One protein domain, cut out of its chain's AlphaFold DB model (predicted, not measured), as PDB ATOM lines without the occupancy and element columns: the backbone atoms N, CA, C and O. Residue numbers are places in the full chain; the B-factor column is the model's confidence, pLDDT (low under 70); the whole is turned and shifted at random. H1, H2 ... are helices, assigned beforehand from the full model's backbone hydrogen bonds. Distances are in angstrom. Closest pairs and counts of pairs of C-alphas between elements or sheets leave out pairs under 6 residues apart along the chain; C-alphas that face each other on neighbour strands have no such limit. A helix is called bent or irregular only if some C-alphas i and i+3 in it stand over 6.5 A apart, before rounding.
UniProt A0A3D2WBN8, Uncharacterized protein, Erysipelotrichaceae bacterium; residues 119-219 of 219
ATOM      1  N   ASP A 119     -18.950  43.319  48.285       93.56
ATOM      2  CA  ASP A 119     -19.301  43.656  49.664       93.56
ATOM      3  C   ASP A 119     -18.034  43.780  50.526       93.56
ATOM      4  O   ASP A 119     -17.231  42.839  50.529       93.56
ATOM      5  N   PRO A 120     -17.827  44.890  51.264       91.81
ATOM      6  CA  PRO A 120     -16.676  45.055  52.151       91.81
ATOM      7  C   PRO A 120     -16.480  43.884  53.103       91.81
ATOM      8  O   PRO A 120     -15.349  43.444  53.299       91.81
ATOM      9  N   TYR A 121     -17.564  43.353  53.664       91.56
ATOM     10  CA  TYR A 121     -17.482  42.254  54.614       91.56
ATOM     11  C   TYR A 121     -16.858  41.010  53.965       91.56
ATOM     12  O   TYR A 121     -15.883  40.467  54.481       91.56
ATOM     13  N   PHE A 122     -17.335  40.619  52.780       93.06
ATOM     14  CA  PHE A 122     -16.797  39.462  52.059       93.06
ATOM     15  C   PHE A 122     -15.380  39.688  51.530       93.06
ATOM     16  O   PHE A 122     -14.559  38.774  51.565       93.06
ATOM     17  N   ILE A 123     -15.071  40.903  51.069       94.06
ATOM     18  CA  ILE A 123     -13.713  41.265  50.646       94.06
ATOM     19  C   ILE A 123     -12.746  41.139  51.828       94.06
ATOM     20  O   ILE A 123     -11.666  40.570  51.673       94.06
ATOM     21  N   LYS A 124     -13.136  41.640  53.007       92.62
ATOM     22  CA  LYS A 124     -12.332  41.543  54.226       92.62
ATOM     23  C   LYS A 124     -12.097  40.087  54.621       92.62
ATOM     24  O   LYS A 124     -10.951  39.736  54.867       92.62
ATOM     25  N   LEU A 125     -13.139  39.252  54.643       91.19
ATOM     26  CA  LEU A 125     -12.997  37.823  54.953       91.19
ATOM     27  C   LEU A 125     -12.017  37.131  53.997       91.19
ATOM     28  O   LEU A 125     -11.102  36.454  54.444       91.19
ATOM     29  N   ALA A 126     -12.141  37.377  52.691       92.38
ATOM     30  CA  ALA A 126     -11.237  36.792  51.702       92.38
ATOM     31  C   ALA A 126      -9.779  37.263  51.871       92.38
ATOM     32  O   ALA A 126      -8.844  36.488  51.668       92.38
ATOM     33  N   ILE A 127      -9.567  38.529  52.250       92.81
ATOM     34  CA  ILE A 127      -8.233  39.045  52.587       92.81
ATOM     35  C   ILE A 127      -7.695  38.362  53.845       92.81
ATOM     36  O   ILE A 127      -6.554  37.903  53.832       92.81
ATOM     37  N   ASP A 128      -8.497  38.298  54.909       91.00
ATOM     38  CA  ASP A 128      -8.113  37.685  56.180       91.00
ATOM     39  C   ASP A 128      -7.719  36.215  55.970       91.00
ATOM     40  O   ASP A 128      -6.671  35.793  56.461       91.00
ATOM     41  N   ASP A 129      -8.478  35.470  55.163       91.25
ATOM     42  CA  ASP A 129      -8.189  34.077  54.812       91.25
ATOM     43  C   ASP A 129      -6.822  33.941  54.128       91.25
ATOM     44  O   ASP A 129      -5.967  33.179  54.586       91.25
ATOM     45  N   ILE A 130      -6.564  34.735  53.085       91.50
ATOM     46  CA  ILE A 130      -5.293  34.693  52.347       91.50
ATOM     47  C   ILE A 130      -4.110  35.165  53.212       91.50
ATOM     48  O   ILE A 130      -2.996  34.649  53.085       91.50
ATOM     49  N   CYS A 131      -4.321  36.153  54.080       86.44
ATOM     50  CA  CYS A 131      -3.285  36.702  54.953       86.44
ATOM     51  C   CYS A 131      -3.038  35.867  56.217       86.44
ATOM     52  O   CYS A 131      -1.979  36.021  56.832       86.44
ATOM     53  N   SER A 132      -3.975  34.999  56.611       86.50
ATOM     54  CA  SER A 132      -3.794  34.063  57.728       86.50
ATOM     55  C   SER A 132      -2.718  33.010  57.430       86.50
ATOM     56  O   SER A 132      -2.064  32.498  58.344       86.50
ATOM     57  N   GLU A 133      -2.486  32.733  56.145       82.75
ATOM     58  CA  GLU A 133      -1.442  31.847  55.650       82.75
ATOM     59  C   GLU A 133      -0.203  32.615  55.137       82.75
ATOM     60  O   GLU A 133      -0.095  33.840  55.189       82.75
ATOM     61  N   ASP A 134       0.795  31.885  54.627       85.56
ATOM     62  CA  ASP A 134       1.907  32.513  53.906       85.56
ATOM     63  C   ASP A 134       1.399  33.043  52.561       85.56
ATOM     64  O   ASP A 134       1.240  32.268  51.619       85.56
ATOM     65  N   LEU A 135       1.219  34.363  52.458       88.62
ATOM     66  CA  LEU A 135       0.747  35.075  51.260       88.62
ATOM     67  C   LEU A 135       1.429  34.630  49.953       88.62
ATOM     68  O   LEU A 135       0.832  34.664  48.882       88.62
ATOM     69  N   ARG A 136       2.694  34.190  50.015       87.44
ATOM     70  CA  ARG A 136       3.444  33.691  48.847       87.44
ATOM     71  C   ARG A 136       2.913  32.371  48.284       87.44
ATOM     72  O   ARG A 136       3.346  31.967  47.207       87.44
ATOM     73  N   LYS A 137       2.047  31.687  49.025       89.56
ATOM     74  CA  LYS A 137       1.399  30.425  48.656       89.56
ATOM     75  C   LYS A 137      -0.060  30.604  48.249       89.56
ATOM     76  O   LYS A 137      -0.669  29.621  47.840       89.56
ATOM     77  N   ALA A 138      -0.596  31.818  48.361       92.44
ATOM     78  CA  ALA A 138      -1.964  32.120  47.976       92.44
ATOM     79  C   ALA A 138      -2.209  31.773  46.501       92.44
ATOM     80  O   ALA A 138      -1.364  32.057  45.643       92.44
ATOM     81  N   ASP A 139      -3.363  31.171  46.197       93.31
ATOM     82  CA  ASP A 139      -3.759  30.934  44.811       93.31
ATOM     83  C   ASP A 139      -4.018  32.289  44.136       93.31
ATOM     84  O   ASP A 139      -4.739  33.152  44.643       93.31
ATOM     85  N   GLN A 140      -3.430  32.481  42.956       95.38
ATOM     86  CA  GLN A 140      -3.646  33.681  42.162       95.38
ATOM     87  C   GLN A 140      -5.134  33.898  41.846       95.38
ATOM     88  O   GLN A 140      -5.562  35.047  41.753       95.38
ATOM     89  N   LYS A 141      -5.934  32.836  41.702       95.38
ATOM     90  CA  LYS A 141      -7.379  32.968  41.469       95.38
ATOM     91  C   LYS A 141      -8.087  33.658  42.627       95.38
ATOM     92  O   LYS A 141      -8.940  34.502  42.367       95.38
ATOM     93  N   ASP A 142      -7.712  33.352  43.863       95.25
ATOM     94  CA  ASP A 142      -8.327  33.957  45.046       95.25
ATOM     95  C   ASP A 142      -7.933  35.433  45.160       95.25
ATOM     96  O   ASP A 142      -8.776  36.298  45.404       95.25
ATOM     97  N   ILE A 143      -6.678  35.754  44.831       96.31
ATOM     98  CA  ILE A 143      -6.231  37.147  44.705       96.31
ATOM     99  C   ILE A 143      -7.031  37.878  43.619       96.31
ATOM    100  O   ILE A 143      -7.521  38.983  43.845       96.31
ATOM    101  N   GLU A 144      -7.203  37.279  42.440       96.94
ATOM    102  CA  GLU A 144      -7.997  37.872  41.362       96.94
ATOM    103  C   GLU A 144      -9.459  38.097  41.767       96.94
ATOM    104  O   GLU A 144     -10.038  39.100  41.343       96.94
ATOM    105  N   LYS A 145     -10.055  37.215  42.581       96.75
ATOM    106  CA  LYS A 145     -11.406  37.416  43.128       96.75
ATOM    107  C   LYS A 145     -11.473  38.658  44.012       96.75
ATOM    108  O   LYS A 145     -12.341  39.496  43.788       96.75
ATOM    109  N   ILE A 146     -10.521  38.836  44.931       96.75
ATOM    110  CA  ILE A 146     -10.434  40.035  45.785       96.75
ATOM    111  C   ILE A 146     -10.284  41.299  44.933       96.75
ATOM    112  O   ILE A 146     -11.015  42.271  45.113       96.75
ATOM    113  N   LEU A 147      -9.367  41.283  43.964       97.12
ATOM    114  CA  LEU A 147      -9.129  42.428  43.082       97.12
ATOM    115  C   LEU A 147     -10.374  42.778  42.246       97.12
ATOM    116  O   LEU A 147     -10.702  43.956  42.100       97.12
ATOM    117  N   LYS A 148     -11.104  41.782  41.728       98.19
ATOM    118  CA  LYS A 148     -12.387  42.000  41.035       98.19
ATOM    119  C   LYS A 148     -13.454  42.541  41.979       98.19
ATOM    120  O   LYS A 148     -14.176  43.456  41.602       98.19
ATOM    121  N   ALA A 149     -13.532  42.010  43.195       96.88
ATOM    122  CA  ALA A 149     -14.480  42.461  44.202       96.88
ATOM    123  C   ALA A 149     -14.253  43.931  44.578       96.88
ATOM    124  O   ALA A 149     -15.223  44.669  44.698       96.88
ATOM    125  N   LEU A 150     -13.000  44.393  44.655       96.81
ATOM    126  CA  LEU A 150     -12.674  45.814  44.829       96.81
ATOM    127  C   LEU A 150     -13.167  46.663  43.643       96.81
ATOM    128  O   LEU A 150     -13.851  47.665  43.834       96.81
ATOM    129  N   VAL A 151     -12.925  46.235  42.400       97.19
ATOM    130  CA  VAL A 151     -13.484  46.923  41.216       97.19
ATOM    131  C   VAL A 151     -15.016  47.006  41.296       97.19
ATOM    132  O   VAL A 151     -15.597  48.065  41.045       97.19
ATOM    133  N   THR A 152     -15.680  45.912  41.670       96.50
ATOM    134  CA  THR A 152     -17.137  45.872  41.860       96.50
ATOM    135  C   THR A 152     -17.584  46.795  42.991       96.50
ATOM    136  O   THR A 152     -18.542  47.545  42.808       96.50
ATOM    137  N   TYR A 153     -16.888  46.801  44.129       95.31
ATOM    138  CA  TYR A 153     -17.153  47.694  45.257       95.31
ATOM    139  C   TYR A 153     -17.142  49.154  44.799       95.31
ATOM    140  O   TYR A 153     -18.142  49.853  44.959       95.31
ATOM    141  N   SER A 154     -16.060  49.582  44.138       95.38
ATOM    142  CA  SER A 154     -15.905  50.959  43.666       95.38
ATOM    143  C   SER A 154     -17.042  51.378  42.735       95.38
ATOM    144  O   SER A 154     -17.674  52.411  42.946       95.38
ATOM    145  N   LYS A 155     -17.371  50.529  41.752       93.88
ATOM    146  CA  LYS A 155     -18.431  50.800  40.768       93.88
ATOM    147  C   LYS A 155     -19.835  50.799  41.370       93.88
ATOM    148  O   LYS A 155     -20.696  51.538  40.904       93.88
ATOM    149  N   THR A 156     -20.100  49.937  42.350       91.00
ATOM    150  CA  THR A 156     -21.445  49.783  42.933       91.00
ATOM    151  C   THR A 156     -21.746  50.807  44.017       91.00
ATOM    152  O   THR A 156     -22.910  51.156  44.203       91.00
ATOM    153  N   ARG A 157     -20.717  51.283  44.724       88.94
ATOM    154  CA  ARG A 157     -20.850  52.196  45.865       88.94
ATOM    155  C   ARG A 157     -20.303  53.598  45.602       88.94
ATOM    156  O   ARG A 157     -20.332  54.410  46.518       88.94
ATOM    157  N   ASP A 158     -19.857  53.876  44.375       90.12
ATOM    158  CA  ASP A 158     -19.314  55.177  43.950       90.12
ATOM    159  C   ASP A 158     -18.167  55.643  44.865       90.12
ATOM    160  O   ASP A 158     -18.138  56.761  45.377       90.12
ATOM    161  N   HIS A 159     -17.250  54.714  45.149       90.00
ATOM    162  CA  HIS A 159     -16.177  54.909  46.117       90.00
ATOM    163  C   HIS A 159     -14.811  54.671  45.469       90.00
ATOM    164  O   HIS A 159     -14.513  53.571  45.000       90.00
ATOM    165  N   HIS A 160     -13.974  55.708  45.442       91.88
ATOM    166  CA  HIS A 160     -12.782  55.765  44.581       91.88
ATOM    167  C   HIS A 160     -11.461  55.918  45.338       91.88
ATOM    168  O   HIS A 160     -10.431  56.228  44.737       91.88
ATOM    169  N   ARG A 161     -11.470  55.684  46.653       91.31
ATOM    170  CA  ARG A 161     -10.273  55.710  47.497       91.31
ATOM    171  C   ARG A 161     -10.139  54.391  48.242       91.31
ATOM    172  O   ARG A 161     -11.106  53.909  48.818       91.31
ATOM    173  N   LEU A 162      -8.965  53.778  48.178       87.94
ATOM    174  CA  LEU A 162      -8.649  52.517  48.843       87.94
ATOM    175  C   LEU A 162      -8.525  52.689  50.358       87.94
ATOM    176  O   LEU A 162      -8.970  51.816  51.102       87.94
ATOM    177  N   ASP A 163      -7.963  53.814  50.803       83.69
ATOM    178  CA  ASP A 163      -7.751  54.109  52.229       83.69
ATOM    179  C   ASP A 163      -9.064  54.203  53.023       83.69
ATOM    180  O   ASP A 163      -9.084  53.999  54.234       83.69
ATOM    181  N   ASP A 164     -10.165  54.490  52.332       83.31
ATOM    182  CA  ASP A 164     -11.468  54.757  52.932       83.31
ATOM    183  C   ASP A 164     -12.383  53.498  52.930       83.31
ATOM    184  O   ASP A 164     -13.504  53.549  53.436       83.31
ATOM    185  N   ILE A 165     -11.919  52.348  52.402       84.44
ATOM    186  CA  ILE A 165     -12.715  51.099  52.314       84.44
ATOM    187  C   ILE A 165     -12.737  50.333  53.642       84.44
ATOM    188  O   ILE A 165     -13.782  49.824  54.050       84.44
ATOM    189  N   PHE A 166     -11.581  50.213  54.303       83.00
ATOM    190  CA  PHE A 166     -11.421  49.442  55.537       83.00
ATOM    191  C   PHE A 166     -10.603  50.212  56.566       83.00
ATOM    192  O   PHE A 166      -9.399  50.375  56.411       83.00
ATOM    193  N   GLU A 167     -11.220  50.570  57.692       75.19
ATOM    194  CA  GLU A 167     -10.528  51.304  58.763       75.19
ATOM    195  C   GLU A 167      -9.339  50.536  59.372       75.19
ATOM    196  O   GLU A 167      -8.398  51.139  59.883       75.19
ATOM    197  N   MET A 168      -9.368  49.198  59.327       75.94
ATOM    198  CA  MET A 168      -8.350  48.333  59.938       75.94
ATOM    199  C   MET A 168      -7.358  47.715  58.941       75.94
ATOM    200  O   MET A 168      -6.427  47.033  59.374       75.94
ATOM    201  N   LEU A 169      -7.527  47.927  57.631       82.12
ATOM    202  CA  LEU A 169      -6.661  47.344  56.601       82.12
ATOM    203  C   LEU A 169      -6.070  48.432  55.704       82.12
ATOM    204  O   LEU A 169      -6.785  49.128  54.995       82.12
ATOM    205  N   ASP A 170      -4.741  48.510  55.673       85.62
ATOM    206  CA  ASP A 170      -4.010  49.382  54.750       85.62
ATOM    207  C   ASP A 170      -3.981  48.754  53.344       85.62
ATOM    208  O   ASP A 170      -3.020  48.082  52.943       85.62
ATOM    209  N   LEU A 171      -5.073  48.945  52.597       87.75
ATOM    210  CA  LEU A 171      -5.211  48.443  51.229       87.75
ATOM    211  C   LEU A 171      -4.161  49.029  50.280       87.75
ATOM    212  O   LEU A 171      -3.725  48.331  49.359       87.75
ATOM    213  N   SER A 172      -3.716  50.266  50.527       83.38
ATOM    214  CA  SER A 172      -2.685  50.931  49.724       83.38
ATOM    215  C   SER A 172      -1.370  50.143  49.719       83.38
ATOM    216  O   SER A 172      -0.678  50.093  48.700       83.38
ATOM    217  N   ARG A 173      -1.050  49.459  50.828       87.12
ATOM    218  CA  ARG A 173       0.119  48.573  50.945       87.12
ATOM    219  C   ARG A 173      -0.169  47.133  50.559       87.12
ATOM    220  O   ARG A 173       0.700  46.477  49.985       87.12
ATOM    221  N   LEU A 174      -1.363  46.637  50.871       90.94
ATOM    222  CA  LEU A 174      -1.719  45.242  50.635       90.94
ATOM    223  C   LEU A 174      -1.857  44.925  49.141       90.94
ATOM    224  O   LEU A 174      -1.324  43.919  48.677       90.94
ATOM    225  N   ILE A 175      -2.537  45.775  48.370       93.06
ATOM    226  CA  ILE A 175      -2.799  45.524  46.946       93.06
ATOM    227  C   ILE A 175      -1.505  45.366  46.128       93.06
ATOM    228  O   ILE A 175      -1.414  44.404  45.360       93.06
ATOM    229  N   PRO A 176      -0.472  46.222  46.284       93.00
ATOM    230  CA  PRO A 176       0.825  45.990  45.655       93.00
ATOM    231  C   PRO A 176       1.419  44.615  45.975       93.00
ATOM    232  O   PRO A 176       1.946  43.961  45.074       93.00
ATOM    233  N   GLU A 177       1.313  44.151  47.222       93.00
ATOM    234  CA  GLU A 177       1.829  42.843  47.636       93.00
ATOM    235  C   GLU A 177       1.029  41.685  47.033       93.00
ATOM    236  O   GLU A 177       1.635  40.742  46.514       93.00
ATOM    237  N   LEU A 178      -0.302  41.791  46.998       93.75
ATOM    238  CA  LEU A 178      -1.182  40.839  46.312       93.75
ATOM    239  C   LEU A 178      -0.809  40.717  44.828       93.75
ATOM    240  O   LEU A 178      -0.563  39.624  44.320       93.75
ATOM    241  N   ILE A 179      -0.657  41.845  44.132       94.06
ATOM    242  CA  ILE A 179      -0.249  41.874  42.720       94.06
ATOM    243  C   ILE A 179       1.166  41.301  42.538       94.06
ATOM    244  O   ILE A 179       1.467  40.658  41.525       94.06
ATOM    245  N   ARG A 180       2.069  41.547  43.495       93.00
ATOM    246  CA  ARG A 180       3.468  41.105  43.433       93.00
ATOM    247  C   ARG A 180       3.581  39.584  43.420       93.00
ATOM    248  O   ARG A 180       4.425  39.080  42.676       93.00
ATOM    249  N   VAL A 181       2.767  38.881  44.207       93.12
ATOM    250  CA  VAL A 181       2.798  37.410  44.296       93.12
ATOM    251  C   VAL A 181       2.088  36.712  43.126       93.12
ATOM    252  O   VAL A 181       2.333  35.534  42.890       93.12
ATOM    253  N   CYS A 182       1.303  37.432  42.315       93.81
ATOM    254  CA  CYS A 182       0.752  36.899  41.067       93.81
ATOM    255  C   CYS A 182       1.836  36.747  39.979       93.81
ATOM    256  O   CYS A 182       2.485  37.723  39.558       93.81
ATOM    257  N   HIS A 183       2.000  35.518  39.485       90.44
ATOM    258  CA  HIS A 183       3.018  35.153  38.498       90.44
ATOM    259  C   HIS A 183       2.480  35.095  37.059       90.44
ATOM    260  O   HIS A 183       3.213  35.462  36.136       90.44
ATOM    261  N   ASP A 184       1.219  34.702  36.845       92.19
ATOM    262  CA  ASP A 184       0.602  34.703  35.514       92.19
ATOM    263  C   ASP A 184       0.013  36.084  35.196       92.19
ATOM    264  O   ASP A 184      -1.090  36.436  35.603       92.19
ATOM    265  N   ARG A 185       0.771  36.899  34.456       91.25
ATOM    266  CA  ARG A 185       0.420  38.296  34.141       91.25
ATOM    267  C   ARG A 185      -0.082  38.464  32.707       91.25
ATOM    268  O   ARG A 185       0.354  39.368  31.987       91.25
ATOM    269  N   ASN A 186      -0.971  37.565  32.295       93.94
ATOM    270  CA  ASN A 186      -1.609  37.557  30.980       93.94
ATOM    271  C   ASN A 186      -2.522  38.782  30.733       93.94
ATOM    272  O   ASN A 186      -2.700  39.656  31.583       93.94
ATOM    273  N   THR A 187      -3.117  38.856  29.540       94.19
ATOM    274  CA  THR A 187      -3.991  39.967  29.126       94.19
ATOM    275  C   THR A 187      -5.183  40.186  30.062       94.19
ATOM    276  O   THR A 187      -5.536  41.337  30.307       94.19
ATOM    277  N   SER A 188      -5.774  39.117  30.605       95.19
ATOM    278  CA  SER A 188      -6.913  39.207  31.532       95.19
ATOM    279  C   SER A 188      -6.495  39.847  32.852       95.19
ATOM    280  O   SER A 188      -7.116  40.810  33.294       95.19
ATOM    281  N   PHE A 189      -5.387  39.385  33.440       96.44
ATOM    282  CA  PHE A 189      -4.853  39.974  34.668       96.44
ATOM    283  C   PHE A 189      -4.482  41.448  34.463       96.44
ATOM    284  O   PHE A 189      -4.838  42.309  35.258       96.44
ATOM    285  N   ARG A 190      -3.827  41.778  33.343       96.38
ATOM    286  CA  ARG A 190      -3.481  43.170  33.006       96.38
ATOM    287  C   ARG A 190      -4.711  44.068  32.858       96.38
ATOM    288  O   ARG A 190      -4.643  45.223  33.266       96.38
ATOM    289  N   ALA A 191      -5.798  43.557  32.279       96.69
ATOM    290  CA  ALA A 191      -7.061  44.283  32.178       96.69
ATOM    291  C   ALA A 191      -7.666  44.541  33.565       96.69
ATOM    292  O   ALA A 191      -8.046  45.667  33.849       96.69
ATOM    293  N   LEU A 192      -7.638  43.555  34.465       97.50
ATOM    294  CA  LEU A 192      -8.089  43.735  35.847       97.50
ATOM    295  C   LEU A 192      -7.294  44.822  36.592       97.50
ATOM    296  O   LEU A 192      -7.871  45.667  37.267       97.50
ATOM    297  N   ILE A 193      -5.966  44.845  36.443       96.88
ATOM    298  CA  ILE A 193      -5.140  45.895  37.063       96.88
ATOM    299  C   ILE A 193      -5.417  47.273  36.452       96.88
ATOM    300  O   ILE A 193      -5.347  48.282  37.151       96.88
ATOM    301  N   ARG A 194      -5.738  47.331  35.156       96.62
ATOM    302  CA  ARG A 194      -6.178  48.572  34.514       96.62
ATOM    303  C   ARG A 194      -7.478  49.072  35.140       96.62
ATOM    304  O   ARG A 194      -7.519  50.234  35.525       96.62
ATOM    305  N   ASP A 195      -8.467  48.197  35.297       97.06
ATOM    306  CA  ASP A 195      -9.745  48.543  35.924       97.06
ATOM    307  C   ASP A 195      -9.539  49.104  37.337       97.06
ATOM    308  O   ASP A 195     -10.161  50.099  37.693       97.06
ATOM    309  N   LEU A 196      -8.624  48.530  38.127       96.50
ATOM    310  CA  LEU A 196      -8.287  49.063  39.451       96.50
ATOM    311  C   LEU A 196      -7.707  50.483  39.381       96.50
ATOM    312  O   LEU A 196      -8.159  51.350  40.123       96.50
ATOM    313  N   TYR A 197      -6.761  50.749  38.471       95.69
ATOM    314  CA  TYR A 197      -6.205  52.099  38.275       95.69
ATOM    315  C   TYR A 197      -7.236  53.113  37.761       95.69
ATOM    316  O   TYR A 197      -7.050  54.319  37.922       95.69
ATOM    317  N   GLU A 198      -8.281  52.647  37.082       94.56
ATOM    318  CA  GLU A 198      -9.392  53.485  36.634       94.56
ATOM    319  C   GLU A 198     -10.410  53.736  37.754       94.56
ATOM    320  O   GLU A 198     -11.006  54.809  37.784       94.56
ATOM    321  N   CYS A 199     -10.581  52.783  38.675       95.25
ATOM    322  CA  CYS A 199     -11.522  52.878  39.793       95.25
ATOM    323  C   CYS A 199     -10.970  53.647  41.000       95.25
ATOM    324  O   CYS A 199     -11.751  54.289  41.697       95.25
ATOM    325  N   TYR A 200      -9.663  53.572  41.264       94.69
ATOM    326  CA  TYR A 200      -9.063  54.076  42.500       94.69
ATOM    327  C   TYR A 200      -8.014  55.155  42.247       94.69
ATOM    328  O   TYR A 200      -6.993  54.924  41.594       94.69
ATOM    329  N   GLU A 201      -8.257  56.338  42.803       92.25
ATOM    330  CA  GLU A 201      -7.424  57.529  42.612       92.25
ATOM    331  C   GLU A 201      -6.088  57.447  43.360       92.25
ATOM    332  O   GLU A 201      -5.081  57.999  42.913       92.25
ATOM    333  N   ASP A 202      -6.080  56.747  44.491       91.25
ATOM    334  CA  ASP A 202      -4.958  56.596  45.418       91.25
ATOM    335  C   ASP A 202      -4.159  55.298  45.210       91.25
ATOM    336  O   ASP A 202      -3.246  54.989  45.977       91.25
ATOM    337  N   MET A 203      -4.439  54.549  44.141       91.06
ATOM    338  CA  MET A 203      -3.701  53.328  43.823       91.06
ATOM    339  C   MET A 203      -2.231  53.627  43.482       91.06
ATOM    340  O   MET A 203      -1.942  54.413  42.575       91.06
ATOM    341  N   ASP A 204      -1.286  52.950  44.150       90.81
ATOM    342  CA  ASP A 204       0.152  53.187  43.951       90.81
ATOM    343  C   ASP A 204       0.563  52.969  42.474       90.81
ATOM    344  O   ASP A 204       0.505  51.841  41.955       90.81
ATOM    345  N   PRO A 205       1.061  54.010  41.773       90.50
ATOM    346  CA  PRO A 205       1.582  53.892  40.410       90.50
ATOM    347  C   PRO A 205       2.703  52.855  40.256       90.50
ATOM    348  O   PRO A 205       2.992  52.393  39.146       90.50
ATOM    349  N   LYS A 206       3.374  52.505  41.359       89.50
ATOM    350  CA  LYS A 206       4.468  51.535  41.391       89.50
ATOM    351  C   LYS A 206       4.003  50.090  41.559       89.50
ATOM    352  O   LYS A 206       4.811  49.202  41.293       89.50
ATOM    353  N   ALA A 207       2.740  49.840  41.916       87.81
ATOM    354  CA  ALA A 207       2.198  48.488  42.078       87.81
ATOM    355  C   ALA A 207       2.296  47.673  40.774       87.81
ATOM    356  O   ALA A 207       2.746  46.526  40.769       87.81
ATOM    357  N   PHE A 208       1.955  48.292  39.636       91.25
ATOM    358  CA  PHE A 208       2.154  47.714  38.305       91.25
ATOM    359  C   PHE A 208       2.529  48.795  37.266       91.25
ATOM    360  O   PHE A 208       1.712  49.200  36.432       91.25
ATOM    361  N   PRO A 209       3.811  49.210  37.205       90.62
ATOM    362  CA  PRO A 209       4.230  50.407  36.469       90.62
ATOM    363  C   PRO A 209       4.017  50.354  34.954       90.62
ATOM    364  O   PRO A 209       3.995  51.391  34.288       90.62
ATOM    365  N   SER A 210       3.972  49.159  34.354       91.31
ATOM    366  CA  SER A 210       3.715  49.041  32.915       91.31
ATOM    367  C   SER A 210       2.241  49.241  32.576       91.31
ATOM    368  O   SER A 210       1.973  49.907  31.585       91.31
ATOM    369  N   VAL A 211       1.311  48.750  33.402       92.75
ATOM    370  CA  VAL A 211      -0.133  48.972  33.212       92.75
ATOM    371  C   VAL A 211      -0.491  50.420  33.537       92.75
ATOM    372  O   VAL A 211      -1.148  51.064  32.731       92.75
ATOM    373  N   TYR A 212       0.041  50.991  34.624       93.38
ATOM    374  CA  TYR A 212      -0.173  52.408  34.951       93.38
ATOM    375  C   TYR A 212       0.190  53.343  33.783       93.38
ATOM    376  O   TYR A 212      -0.573  54.233  33.413       93.38
ATOM    377  N   ARG A 213       1.337  53.100  33.130       92.94
ATOM    378  CA  ARG A 213       1.768  53.863  31.945       92.94
ATOM    379  C   ARG A 213       0.839  53.712  30.740       92.94
ATOM    380  O   ARG A 213       0.830  54.606  29.901       92.94
ATOM    381  N   GLU A 214       0.115  52.603  30.613       91.69
ATOM    382  CA  GLU A 214      -0.912  52.444  29.576       91.69
ATOM    383  C   GLU A 214      -2.120  53.329  29.877       91.69
ATOM    384  O   GLU A 214      -2.560  54.055  28.992       91.69
ATOM    385  N   VAL A 215      -2.591  53.335  31.130       91.19
ATOM    386  CA  VAL A 215      -3.733  54.159  31.570       91.19
ATOM    387  C   VAL A 215      -3.454  55.646  31.369       91.19
ATOM    388  O   VAL A 215      -4.276  56.362  30.809       91.19
ATOM    389  N   GLN A 216      -2.261  56.112  31.749       91.19
ATOM    390  CA  GLN A 216      -1.874  57.520  31.599       91.19
ATOM    391  C   GLN A 216      -1.782  57.988  30.139       91.19
ATOM    392  O   GLN A 216      -1.901  59.175  29.880       91.19
ATOM    393  N   LYS A 217      -1.547  57.082  29.180       88.81
ATOM    394  CA  LYS A 217      -1.501  57.425  27.746       88.81
ATOM    395  C   LYS A 217      -2.879  57.455  27.086       88.81
ATOM    396  O   LYS A 217      -2.984  57.942  25.966       88.81
ATOM    397  N   ALA A 218      -3.878  56.847  27.723       81.88
ATOM    398  CA  ALA A 218      -5.241  56.758  27.213       81.88
ATOM    399  C   ALA A 218      -6.137  57.922  27.680       81.88
ATOM    400  O   ALA A 218      -7.204  58.113  27.101       81.88
ATOM    401  N   LYS A 219      -5.705  58.670  28.704       73.19
ATOM    402  CA  LYS A 219      -6.311  59.926  29.172       73.19
ATOM    403  C   LYS A 219      -5.771  61.112  28.373       73.19
ATOM    404  O   LYS A 219      -6.568  62.037  28.115       73.19
TER     405      LYS A 219
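Overview. This is residues 119 to 219 of the 219 residues of an uncharacterized protein of Erysipelotrichaceae bacterium (UniProt A0A3D2WBN8). Three helices, H1, H2 and H4, lie side by side in a curved row with the longest helix, H2, in the middle; H3 lies over the hollow side of that row, and H5 crosses H4 at a steep tilt at the row's far end from H1. Within the row H1 runs opposite to H2, while H4 runs the same way as H2. The 101 printed residues include five named helices, H1 to H5 in that order along the chain, and no named strand, and the class is all helix. The whole is compact, with a radius of gyration of the C-alphas of 12.8 A and spans of 38 by 30 by 19 A.

Along the chain. H2, residues 140 to 157, is 25.5 A long from first to last C-alpha, beginning at C-alpha 140, (-3.646, 33.681, 42.162). H1, residues 120 to 132, is 17.8 A long and begins at C-alpha 120, (-16.676, 45.055, 52.151). H4, residues 187 to 199, is 18.4 A long. H3, residues 171 to 181, is 15.3 A long, and it is neither bent nor irregular, but only just: C-alphas 172 and 175 are 6.1 A apart. H5, residues 209 to 218, is 14.7 A long and ends at C-alpha 218, (-5.241, 56.758, 27.213).

Arrangement. H2 is the hub, touching H1, H3 and H4. H1 and H2 form a helical hairpin, at a shallow tilt of 23 degrees, opposite ways; their closest C-alphas, those of Ile 123 and Ile 146, are 6.0 A apart. H4 touches H2 the same way at a shallow tilt of 32 degrees, only just short of steep, with the closest C-alphas, those of Val 151 and Leu 196, 5.9 A apart. H2 and H3, also a helical hairpin, only just touch, with 3 pairs of C-alphas within 8 A, made by residues 140 to 143 of H2 alone. Their closest C-alphas are those of Ile 143 and Leu 178, 6.5 A apart, and they run opposite ways at a shallow tilt of 32 degrees, only just short of steep. H1 and H3 are near each other, with 6 pairs of C-alphas within 10 A. H5 touches H4 at a steep tilt of 65 degrees, the same way, and the closest C-alphas, those of Arg 194 and Val 211, are 6.2 A apart. H3 and H4 are apart, but only just, at 8.5 A; H5 is apart from H1, H2 and H3. In H1, H2 and H4 every O i to N i+4 pair is within hydrogen-bond range; in H3 it is 5 of 7 and in H5 5 of 6.

Size, cuts and confidence. The two C-alphas farthest apart are those of Glu 133 and Lys 219, at 38.9 A. The printed part has no cut and ends at residue 219, the chain's last. The link from H2 to H3, residues 158 to 170, is long; that from H3 to H4 is tight. The mean pLDDT of the printed part is 91.4, and no printed residue is under 70.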